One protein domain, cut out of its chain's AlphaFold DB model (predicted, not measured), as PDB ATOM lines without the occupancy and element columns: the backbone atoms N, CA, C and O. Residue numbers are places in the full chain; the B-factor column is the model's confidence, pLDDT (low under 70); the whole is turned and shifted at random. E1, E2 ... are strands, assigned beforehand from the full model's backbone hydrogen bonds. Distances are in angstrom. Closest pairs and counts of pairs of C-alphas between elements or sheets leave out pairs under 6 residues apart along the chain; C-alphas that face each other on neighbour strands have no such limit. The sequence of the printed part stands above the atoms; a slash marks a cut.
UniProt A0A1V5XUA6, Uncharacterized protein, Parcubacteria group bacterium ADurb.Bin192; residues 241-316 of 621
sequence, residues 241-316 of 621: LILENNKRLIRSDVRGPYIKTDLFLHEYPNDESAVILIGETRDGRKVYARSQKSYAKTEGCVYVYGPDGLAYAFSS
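AT A GLANCE: This is residues 241 to 316 of the 621 residues of an uncharacterized protein of Parcubacteria group bacterium ADurb.Bin192 (UniProt A0A1V5XUA6). A single strongly twisted sheet of five antiparallel strands makes the body, with the short strand E1 at one edge and the long hairpin E2 and E3 at the other, and E4 bends sharply on its way through the row. A long loop, residues 252 to 272, runs from one edge of this sheet to the other, and on its way residues 258 to 259 pair with E5. The printed part has 76 residues with no named helix and five named strands, E1 to E5 along the chain; the sheet's order is E1, E5, E4, E3, E2, and the class is all strand, though under half of the residues, 34 of 76, are in named strands. The whole is compact, with a radius of gyration of the C-alphas of 12.2 A, and spans 36 by 27 by 20 A.

HOW THE PARTS SIT: Begin at the inner strands E3, residues 286 to 292, and E4, residues 297 to 305, an antiparallel hairpin at 150 degrees, where N 303 and O 288 are 2.8 A apart, within hydrogen-bond range. E4 bends by 73 degrees at residue 300. On the other side of E3 look for the edge strand E2, residues 273 to 280, also antiparallel at 150 degrees and a hairpin with E3; N 276 and O 289 are 2.8 A apart. E5, residues 310 to 315, forms a hairpin with E4 at 132 degrees, antiparallel, with N 314 and O 302 at 2.8 A. E2, E3, E4 and E5 form a meander, each strand the antiparallel neighbour of the one before. The other edge strand, E1, residues 248 to 251, is antiparallel to E5 at 123 degrees, with N 315 and O 250 at 2.8 A. This pairing is staggered: E5 pairs with E4 over residues 311 to 314 and with E1 over 314 to 315. Residues 241 to 242 pair antiparallel with residues 248 to 249 of E1. E1 is apart from E2 and E3, and E2 is apart from E5.

IN THESE COORDINATES: Find C-alpha 297 at (177.008, 201.333, 241.473); from there E4, the longest strand by residues, runs 21.5 A to C-alpha 305. E2 measures 20.8 A, E3 19.6 A and E5 16.6 A, which ends at C-alpha 315, (188.760, 199.905, 251.280). E1 begins at C-alpha 248, (187.108, 200.761, 259.843), and measures 9.8 A.

THE WHOLE: The C-alphas of Asn 246 and Asn 270 are the two farthest apart, 36.5 A. The printed part has no cut. The link from E1 to E2 is long, with 21 residues; the other three links are tight. The mean pLDDT of the printed part is 72.2, and residues 253 to 274 and 292 to 298 are under 70.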
ATOM      1  N   LEU A 241     191.303 204.470 259.280       89.31
ATOM      2  CA  LEU A 241     190.350 205.485 259.711       89.31
ATOM      3  C   LEU A 241     189.148 204.810 260.369       89.31
ATOM      4  O   LEU A 241     188.708 203.746 259.940       89.31
ATOM      5  N   ILE A 242     188.608 205.437 261.412       90.56
ATOM      6  CA  ILE A 242     187.421 204.941 262.115       90.56
ATOM      7  C   ILE A 242     186.242 205.842 261.785       90.56
ATOM      8  O   ILE A 242     186.319 207.058 261.965       90.56
ATOM      9  N   LEU A 243     185.149 205.243 261.331       90.69
ATOM     10  CA  LEU A 243     183.898 205.931 261.038       90.69
ATOM     11  C   LEU A 243     183.039 206.115 262.287       90.69
ATOM     12  O   LEU A 243     183.234 205.447 263.304       90.69
ATOM     13  N   GLU A 244     182.061 207.015 262.199       86.75
ATOM     14  CA  GLU A 244     181.083 207.264 263.271       86.75
ATOM     15  C   GLU A 244     180.342 205.992 263.717       86.75
ATOM     16  O   GLU A 244     180.072 205.807 264.901       86.75
ATOM     17  N   ASN A 245     180.086 205.061 262.794       84.62
ATOM     18  CA  ASN A 245     179.476 203.759 263.089       84.62
ATOM     19  C   ASN A 245     180.464 202.709 263.639       84.62
ATOM     20  O   ASN A 245     180.123 201.533 263.730       84.62
ATOM     21  N   ASN A 246     181.680 203.118 264.010       85.12
ATOM     22  CA  ASN A 246     182.771 202.293 264.542       85.12
ATOM     23  C   ASN A 246     183.393 201.315 263.539       85.12
ATOM     24  O   ASN A 246     184.327 200.599 263.913       85.12
ATOM     25  N   LYS A 247     182.927 201.292 262.287       86.25
ATOM     26  CA  LYS A 247     183.558 200.505 261.231       86.25
ATOM     27  C   LYS A 247     184.859 201.169 260.783       86.25
ATOM     28  O   LYS A 247     185.069 202.376 260.952       86.25
ATOM     29  N   ARG A 248     185.766 200.348 260.260       87.00
ATOM     30  CA  ARG A 248     187.108 200.761 259.843       87.00
ATOM     31  C   ARG A 248     187.155 200.961 258.335       87.00
ATOM     32  O   ARG A 248     186.499 200.242 257.586       87.00
ATOM     33  N   LEU A 249     187.975 201.912 257.915       88.88
ATOM     34  CA  LEU A 249     188.461 202.042 256.551       88.88
ATOM     35  C   LEU A 249     189.961 201.803 256.564       88.88
ATOM     36  O   LEU A 249     190.660 202.369 257.406       88.88
ATOM     37  N   ILE A 250     190.444 200.993 255.632       85.00
ATOM     38  CA  ILE A 250     191.858 200.635 255.520       85.00
ATOM     39  C   ILE A 250     192.413 201.276 254.262       85.00
ATOM     40  O   ILE A 250     191.804 201.173 253.199       85.00
ATOM     41  N   ARG A 251     193.530 201.986 254.397       81.88
ATOM     42  CA  ARG A 251     194.183 202.676 253.287       81.88
ATOM     43  C   ARG A 251     194.609 201.636 252.255       81.88
ATOM     44  O   ARG A 251     195.246 200.649 252.613       81.88
ATOM     45  N   SER A 252     194.223 201.856 251.005       74.44
ATOM     46  CA  SER A 252     194.533 200.962 249.891       74.44
ATOM     47  C   SER A 252     195.646 201.563 249.043       74.44
ATOM     48  O   SER A 252     195.677 202.773 248.820       74.44
ATOM     49  N   ASP A 253     196.564 200.717 248.596       63.97
ATOM     50  CA  ASP A 253     197.653 201.035 247.671       63.97
ATOM     51  C   ASP A 253     197.312 200.701 246.211       63.97
ATOM     52  O   ASP A 253     198.027 201.132 245.309       63.97
ATOM     53  N   VAL A 254     196.172 200.035 245.974       58.94
ATOM     54  CA  VAL A 254     195.610 199.748 244.639       58.94
ATOM     55  C   VAL A 254     195.515 201.015 243.785       58.94
ATOM     56  O   VAL A 254     195.689 200.974 242.568       58.94
ATOM     57  N   ARG A 255     195.266 202.167 244.420       62.50
ATOM     58  CA  ARG A 255     195.307 203.480 243.776       62.50
ATOM     59  C   ARG A 255     196.197 204.428 244.573       62.50
ATOM     60  O   ARG A 255     195.996 204.622 245.771       62.50
ATOM     61  N   GLY A 256     197.150 205.064 243.895       58.91
ATOM     62  CA  GLY A 256     197.932 206.144 244.494       58.91
ATOM     63  C   GLY A 256     197.070 207.389 244.774       58.91
ATOM     64  O   GLY A 256     195.939 207.490 244.289       58.91
ATOM     65  N   PRO A 257     197.566 208.345 245.576       60.38
ATOM     66  CA  PRO A 257     196.783 209.516 245.937       60.38
ATOM     67  C   PRO A 257     196.583 210.454 244.739       60.38
ATOM     68  O   PRO A 257     197.537 210.738 244.025       60.38
ATOM     69  N   TYR A 258     195.373 210.990 244.555       61.66
ATOM     70  CA  TYR A 258     195.030 211.916 243.458       61.66
ATOM     71  C   TYR A 258     194.722 213.311 243.976       61.66
ATOM     72  O   TYR A 258     194.145 213.450 245.047       61.66
ATOM     73  N   ILE A 259     194.978 214.377 243.220       58.47
ATOM     74  CA  ILE A 259     194.432 215.681 243.614       58.47
ATOM     75  C   ILE A 259     192.922 215.724 243.370       58.47
ATOM     76  O   ILE A 259     192.411 215.154 242.405       58.47
ATOM     77  N   LYS A 260     192.200 216.455 244.225       54.16
ATOM     78  CA  LYS A 260     190.733 216.565 244.171       54.16
ATOM     79  C   LYS A 260     190.154 216.836 242.780       54.16
ATOM     80  O   LYS A 260     189.073 216.348 242.507       54.16
ATOM     81  N   THR A 261     190.825 217.599 241.915       49.47
ATOM     82  CA  THR A 261     190.346 217.894 240.551       49.47
ATOM     83  C   THR A 261     190.568 216.756 239.554       49.47
ATOM     84  O   THR A 261     189.790 216.641 238.614       49.47
ATOM     85  N   ASP A 262     191.581 215.909 239.753       50.22
ATOM     86  CA  ASP A 262     191.916 214.809 238.833       50.22
ATOM     87  C   ASP A 262     191.001 213.592 239.039       50.22
ATOM     88  O   ASP A 262     190.677 212.889 238.084       50.22
ATOM     89  N   LEU A 263     190.491 213.409 240.264       48.72
ATOM     90  CA  LEU A 263     189.475 212.404 240.608       48.72
ATOM     91  C   LEU A 263     188.196 212.530 239.757       48.72
ATOM     92  O   LEU A 263     187.465 211.559 239.588       48.72
ATOM     93  N   PHE A 264     187.930 213.721 239.206       46.38
ATOM     94  CA  PHE A 264     186.781 213.987 238.337       46.38
ATOM     95  C   PHE A 264     187.040 213.705 236.850       46.38
ATOM     96  O   PHE A 264     186.077 213.653 236.090       46.38
ATOM     97  N   LEU A 265     188.297 213.572 236.410       40.22
ATOM     98  CA  LEU A 265     188.645 213.707 234.988       40.22
ATOM     99  C   LEU A 265     189.253 212.453 234.352       40.22
ATOM    100  O   LEU A 265     189.157 212.307 233.136       40.22
ATOM    101  N   HIS A 266     189.888 211.563 235.121       43.25
ATOM    102  CA  HIS A 266     190.961 210.764 234.520       43.25
ATOM    103  C   HIS A 266     190.634 209.358 234.006       43.25
ATOM    104  O   HIS A 266     191.462 208.809 233.287       43.25
ATOM    105  N   GLU A 267     189.471 208.776 234.304       42.44
ATOM    106  CA  GLU A 267     189.276 207.346 233.993       42.44
ATOM    107  C   GLU A 267     188.184 207.022 232.974       42.44
ATOM    108  O   GLU A 267     188.302 206.021 232.279       42.44
ATOM    109  N   TYR A 268     187.154 207.858 232.811       41.50
ATOM    110  CA  TYR A 268     186.064 207.569 231.868       41.50
ATOM    111  C   TYR A 268     185.439 208.871 231.351       41.50
ATOM    112  O   TYR A 268     184.447 209.326 231.917       41.50
ATOM    113  N   PRO A 269     185.964 209.485 230.274       39.28
ATOM    114  CA  PRO A 269     185.396 210.719 229.715       39.28
ATOM    115  C   PRO A 269     183.944 210.564 229.218       39.28
ATOM    116  O   PRO A 269     183.273 211.561 228.972       39.28
ATOM    117  N   ASN A 270     183.452 209.324 229.102       42.97
ATOM    118  CA  ASN A 270     182.108 208.990 228.629       42.97
ATOM    119  C   ASN A 270     181.133 208.557 229.741       42.97
ATOM    120  O   ASN A 270     179.974 208.289 229.430       42.97
ATOM    121  N   ASP A 271     181.569 208.458 231.002       48.06
ATOM    122  CA  ASP A 271     180.695 208.083 232.118       48.06
ATOM    123  C   ASP A 271     180.450 209.317 232.991       48.06
ATOM    124  O   ASP A 271     181.392 209.929 233.499       48.06
ATOM    125  N   GLU A 272     179.186 209.719 233.151       50.75
ATOM    126  CA  GLU A 272     178.786 210.808 234.053       50.75
ATOM    127  C   GLU A 272     178.977 210.355 235.511       50.75
ATOM    128  O   GLU A 272     178.015 210.098 236.239       50.75
ATOM    129  N   SER A 273     180.228 210.198 235.942       58.00
ATOM    130  CA  SER A 273     180.554 209.770 237.293       58.00
ATOM    131  C   SER A 273     180.520 210.961 238.249       58.00
ATOM    132  O   SER A 273     181.202 211.961 238.018       58.00
ATOM    133  N   ALA A 274     179.748 210.860 239.331       65.12
ATOM    134  CA  ALA A 274     179.660 211.894 240.358       65.12
ATOM    135  C   ALA A 274     180.452 211.476 241.602       65.12
ATOM    136  O   ALA A 274     180.299 210.359 242.090       65.12
ATOM    137  N   VAL A 275     181.266 212.379 242.149       72.31
ATOM    138  CA  VAL A 275     181.855 212.188 243.481       72.31
ATOM    139  C   VAL A 275     180.824 212.622 244.518       72.31
ATOM    140  O   VAL A 275     180.430 213.787 244.554       72.31
ATOM    141  N   ILE A 276     180.393 211.689 245.359       77.19
ATOM    142  CA  ILE A 276     179.356 211.895 246.372       77.19
ATOM    143  C   ILE A 276     179.940 211.766 247.777       77.19
ATOM    144  O   ILE A 276     180.826 210.951 248.020       77.19
ATOM    145  N   LEU A 277     179.448 212.584 248.710       83.62
ATOM    146  CA  LEU A 277     179.750 212.449 250.134       83.62
ATOM    147  C   LEU A 277     178.940 211.273 250.694       83.62
ATOM    148  O   LEU A 277     177.715 211.305 250.637       83.62
ATOM    149  N   ILE A 278     179.617 210.267 251.243       85.81
ATOM    150  CA  ILE A 278     178.978 209.035 251.741       85.81
ATOM    151  C   ILE A 278     179.165 208.813 253.241       85.81
ATOM    152  O   ILE A 278     178.530 207.937 253.819       85.81
ATOM    153  N   GLY A 279     180.027 209.596 253.891       88.06
ATOM    154  CA  GLY A 279     180.238 209.461 255.323       88.06
ATOM    155  C   GLY A 279     181.254 210.431 255.900       88.06
ATOM    156  O   GLY A 279     181.760 211.338 255.233       88.06
ATOM    157  N   GLU A 280     181.548 210.215 257.175       90.88
ATOM    158  CA  GLU A 280     182.490 210.999 257.957       90.88
ATOM    159  C   GLU A 280     183.204 210.099 258.972       90.88
ATOM    160  O   GLU A 280     182.606 209.194 259.563       90.88
ATOM    161  N   THR A 281     184.504 210.319 259.135       91.88
ATOM    162  CA  THR A 281     185.315 209.672 260.164       91.88
ATOM    163  C   THR A 281     185.078 210.334 261.519       91.88
ATOM    164  O   THR A 281     184.744 211.512 261.589       91.88
ATOM    165  N   ARG A 282     185.344 209.619 262.618       91.81
ATOM    166  CA  ARG A 282     185.223 210.146 263.994       91.81
ATOM    167  C   ARG A 282     186.073 211.382 264.280       91.81
ATOM    168  O   ARG A 282     185.816 212.115 265.229       91.81
ATOM    169  N   ASP A 283     187.133 211.577 263.506       87.50
ATOM    170  CA  ASP A 283     187.986 212.761 263.581       87.50
ATOM    171  C   ASP A 283     187.579 213.865 262.586       87.50
ATOM    172  O   ASP A 283     188.316 214.831 262.388       87.50
ATOM    173  N   GLY A 284     186.382 213.754 262.000       87.88
ATOM    174  CA  GLY A 284     185.718 214.795 261.216       87.88
ATOM    175  C   GLY A 284     186.115 214.857 259.741       87.88
ATOM    176  O   GLY A 284     185.783 215.830 259.056       87.88
ATOM    177  N   ARG A 285     186.842 213.864 259.213       87.88
ATOM    178  CA  ARG A 285     187.191 213.826 257.786       87.88
ATOM    179  C   ARG A 285     186.012 213.314 256.975       87.88
ATOM    180  O   ARG A 285     185.420 212.282 257.273       87.88
ATOM    181  N   LYS A 286     185.698 214.027 255.900       86.50
ATOM    182  CA  LYS A 286     184.653 213.631 254.956       86.50
ATOM    183  C   LYS A 286     185.132 212.479 254.072       86.50
ATOM    184  O   LYS A 286     186.258 212.520 253.575       86.50
ATOM    185  N   VAL A 287     184.253 211.503 253.855       88.94
ATOM    186  CA  VAL A 287     184.502 210.311 253.039       88.94
ATOM    187  C   VAL A 287     183.635 210.353 251.795       88.94
ATOM    188  O   VAL A 287     182.424 210.563 251.877       88.94
ATOM    189  N   TYR A 288     184.257 210.142 250.643       85.69
ATOM    190  CA  TYR A 288     183.619 210.266 249.343       85.69
ATOM    191  C   TYR A 288     183.675 208.948 248.581       85.69
ATOM    192  O   TYR A 288     184.624 208.189 248.735       85.69
ATOM    193  N   ALA A 289     182.700 208.700 247.719       83.00
ATOM    194  CA  ALA A 289     182.763 207.630 246.729       83.00
ATOM    195  C   ALA A 289     182.449 208.184 245.348       83.00
ATOM    196  O   ALA A 289     181.725 209.174 245.209       83.00
ATOM    197  N   ARG A 290     182.973 207.525 244.320       77.19
ATOM    198  CA  ARG A 290     182.571 207.782 242.944       77.19
ATOM    199  C   ARG A 290     181.354 206.923 242.621       77.19
ATOM    200  O   ARG A 290     181.369 205.711 242.824       77.19
ATOM    201  N   SER A 291     180.299 207.562 242.140       70.94
ATOM    202  CA  SER A 291     179.066 206.924 241.690       70.94
ATOM    203  C   SER A 291     179.038 206.889 240.169       70.94
ATOM    204  O   SER A 291     179.192 207.932 239.533       70.94
ATOM    205  N   GLN A 292     178.841 205.703 239.595       64.88
ATOM    206  CA  GLN A 292     178.640 205.505 238.164       64.88
ATOM    207  C   GLN A 292     177.138 205.514 237.882       64.88
ATOM    208  O   GLN A 292     176.402 204.586 238.231       64.88
ATOM    209  N   LYS A 293     176.662 206.605 237.275       56.91
ATOM    210  CA  LYS A 293     175.231 206.848 237.033       56.91
ATOM    211  C   LYS A 293     174.606 205.803 236.103       56.91
ATOM    212  O   LYS A 293     173.416 205.521 236.217       56.91
ATOM    213  N   SER A 294     175.412 205.228 235.216       52.03
ATOM    214  CA  SER A 294     175.039 204.181 234.261       52.03
ATOM    215  C   SER A 294     174.738 202.824 234.920       52.03
ATOM    216  O   SER A 294     173.870 202.111 234.425       52.03
ATOM    217  N   TYR A 295     175.366 202.508 236.060       48.81
ATOM    218  CA  TYR A 295     175.270 201.194 236.725       48.81
ATOM    219  C   TYR A 295     174.598 201.234 238.104       48.81
ATOM    220  O   TYR A 295     174.485 200.211 238.774       48.81
ATOM    221  N   ALA A 296     174.171 202.415 238.575       58.94
ATOM    222  CA  ALA A 296     173.692 202.614 239.951       58.94
ATOM    223  C   ALA A 296     174.633 201.980 241.008       58.94
ATOM    224  O   ALA A 296     174.193 201.510 242.059       58.94
ATOM    225  N   LYS A 297     175.935 201.963 240.702       67.25
ATOM    226  CA  LYS A 297     177.008 201.333 241.473       67.25
ATOM    227  C   LYS A 297     178.006 202.401 241.892       67.25
ATOM    228  O   LYS A 297     178.401 203.254 241.095       67.25
ATOM    229  N   THR A 298     178.415 202.364 243.155       69.25
ATOM    230  CA  THR A 298     179.628 203.068 243.581       69.25
ATOM    231  C   THR A 298     180.829 202.190 243.284       69.25
ATOM    232  O   THR A 298     180.741 200.977 243.478       69.25
ATOM    233  N   GLU A 299     181.947 202.783 242.885       76.88
ATOM    234  CA  GLU A 299     183.199 202.027 242.800       76.88
ATOM    235  C   GLU A 299     183.618 201.457 244.169       76.88
ATOM    236  O   GLU A 299     183.101 201.857 245.224       76.88
ATOM    237  N   GLY A 300     184.541 200.495 244.147       81.19
ATOM    238  CA  GLY A 300     185.036 199.824 245.345       81.19
ATOM    239  C   GLY A 300     185.757 200.768 246.294       81.19
ATOM    240  O   GLY A 300     185.515 200.761 247.505       81.19
ATOM    241  N   CYS A 301     186.599 201.636 245.735       83.38
ATOM    242  CA  CYS A 301     187.360 202.607 246.507       83.38
ATOM    243  C   CYS A 301     186.471 203.711 247.099       83.38
ATOM    244  O   CYS A 301     185.576 204.254 246.449       83.38
ATOM    245  N   VAL A 302     186.788 204.109 248.332       88.12
ATOM    246  CA  VAL A 302     186.313 205.363 248.932       88.12
ATOM    247  C   VAL A 302     187.496 206.281 249.200       88.12
ATOM    248  O   VAL A 302     188.617 205.819 249.389       88.12
ATOM    249  N   TYR A 303     187.266 207.589 249.222       86.56
ATOM    250  CA  TYR A 303     188.331 208.581 249.262       86.56
ATOM    251  C   TYR A 303     188.201 209.506 250.446       86.56
ATOM    252  O   TYR A 303     187.119 210.013 250.755       86.56
ATOM    253  N   VAL A 304     189.345 209.794 251.052       86.38
ATOM    254  CA  VAL A 304     189.474 210.808 252.092       86.38
ATOM    255  C   VAL A 304     190.527 211.812 251.664       86.38
ATOM    256  O   VAL A 304     191.641 211.444 251.293       86.38
ATOM    257  N   TYR A 305     190.168 213.092 251.707       80.19
ATOM    258  CA  TYR A 305     191.093 214.160 251.351       80.19
ATOM    259  C   TYR A 305     192.012 214.490 252.527       80.19
ATOM    260  O   TYR A 305     191.554 214.779 253.635       80.19
ATOM    261  N   GLY A 306     193.311 214.468 252.261       78.19
ATOM    262  CA  GLY A 306     194.328 215.046 253.113       78.19
ATOM    263  C   GLY A 306     194.240 216.575 253.125       78.19
ATOM    264  O   GLY A 306     193.681 217.195 252.212       78.19
ATOM    265  N   PRO A 307     194.803 217.214 254.161       74.25
ATOM    266  CA  PRO A 307     194.824 218.672 254.275       74.25
ATOM    267  C   PRO A 307     195.677 219.350 253.185       74.25
ATOM    268  O   PRO A 307     195.550 220.550 252.957       74.25
ATOM    269  N   ASP A 308     196.506 218.581 252.482       70.94
ATOM    270  CA  ASP A 308     197.318 218.997 251.344       70.94
ATOM    271  C   ASP A 308     196.573 218.938 249.996       70.94
ATOM    272  O   ASP A 308     197.104 219.382 248.979       70.94
ATOM    273  N   GLY A 309     195.341 218.417 249.986       72.56
ATOM    274  CA  GLY A 309     194.492 218.309 248.800       72.56
ATOM    275  C   GLY A 309     194.578 216.996 248.039       72.56
ATOM    276  O   GLY A 309     193.841 216.839 247.060       72.56
ATOM    277  N   LEU A 310     195.435 216.070 248.475       76.31
ATOM    278  CA  LEU A 310     195.478 214.716 247.940       76.31
ATOM    279  C   LEU A 310     194.310 213.889 248.480       76.31
ATOM    280  O   LEU A 310     193.921 214.009 249.635       76.31
ATOM    281  N   ALA A 311     193.742 213.049 247.639       78.06
ATOM    282  CA  ALA A 311     192.690 212.102 247.930       78.06
ATOM    283  C   ALA A 311     193.326 210.730 248.053       78.06
ATOM    284  O   ALA A 311     193.965 210.259 247.119       78.06
ATOM    285  N   TYR A 312     193.141 210.100 249.197       80.06
ATOM    286  CA  TYR A 312     193.694 208.791 249.488       80.06
ATOM    287  C   TYR A 312     192.596 207.750 249.351       80.06
ATOM    288  O   TYR A 312     191.502 207.968 249.876       80.06
ATOM    289  N   ALA A 313     192.886 206.651 248.655       81.69
ATOM    290  CA  ALA A 313     191.963 205.540 248.501       81.69
ATOM    291  C   ALA A 313     191.931 204.672 249.766       81.69
ATOM    292  O   ALA A 313     192.949 204.421 250.416       81.69
ATOM    293  N   PHE A 314     190.737 204.212 250.108       86.44
ATOM    294  CA  PHE A 314     190.468 203.315 251.215       86.44
ATOM    295  C   PHE A 314     189.506 202.212 250.776       86.44
ATOM    296  O   PHE A 314     188.592 202.443 249.979       86.44
ATOM    297  N   SER A 315     189.673 201.039 251.373       87.31
ATOM    298  CA  SER A 315     188.760 199.905 251.280       87.31
ATOM    299  C   SER A 315     187.919 199.808 252.552       87.31
ATOM    300  O   SER A 315     188.417 200.019 253.664       87.31
ATOM    301  N   SER A 316     186.647 199.438 252.400       89.50
ATOM    302  CA  SER A 316     185.832 198.951 253.513       89.50
ATOM    303  C   SER A 316     185.763 197.430 253.433       89.50
ATOM    304  O   SER A 316     185.060 196.885 252.588       89.50
TER     305      SER A 316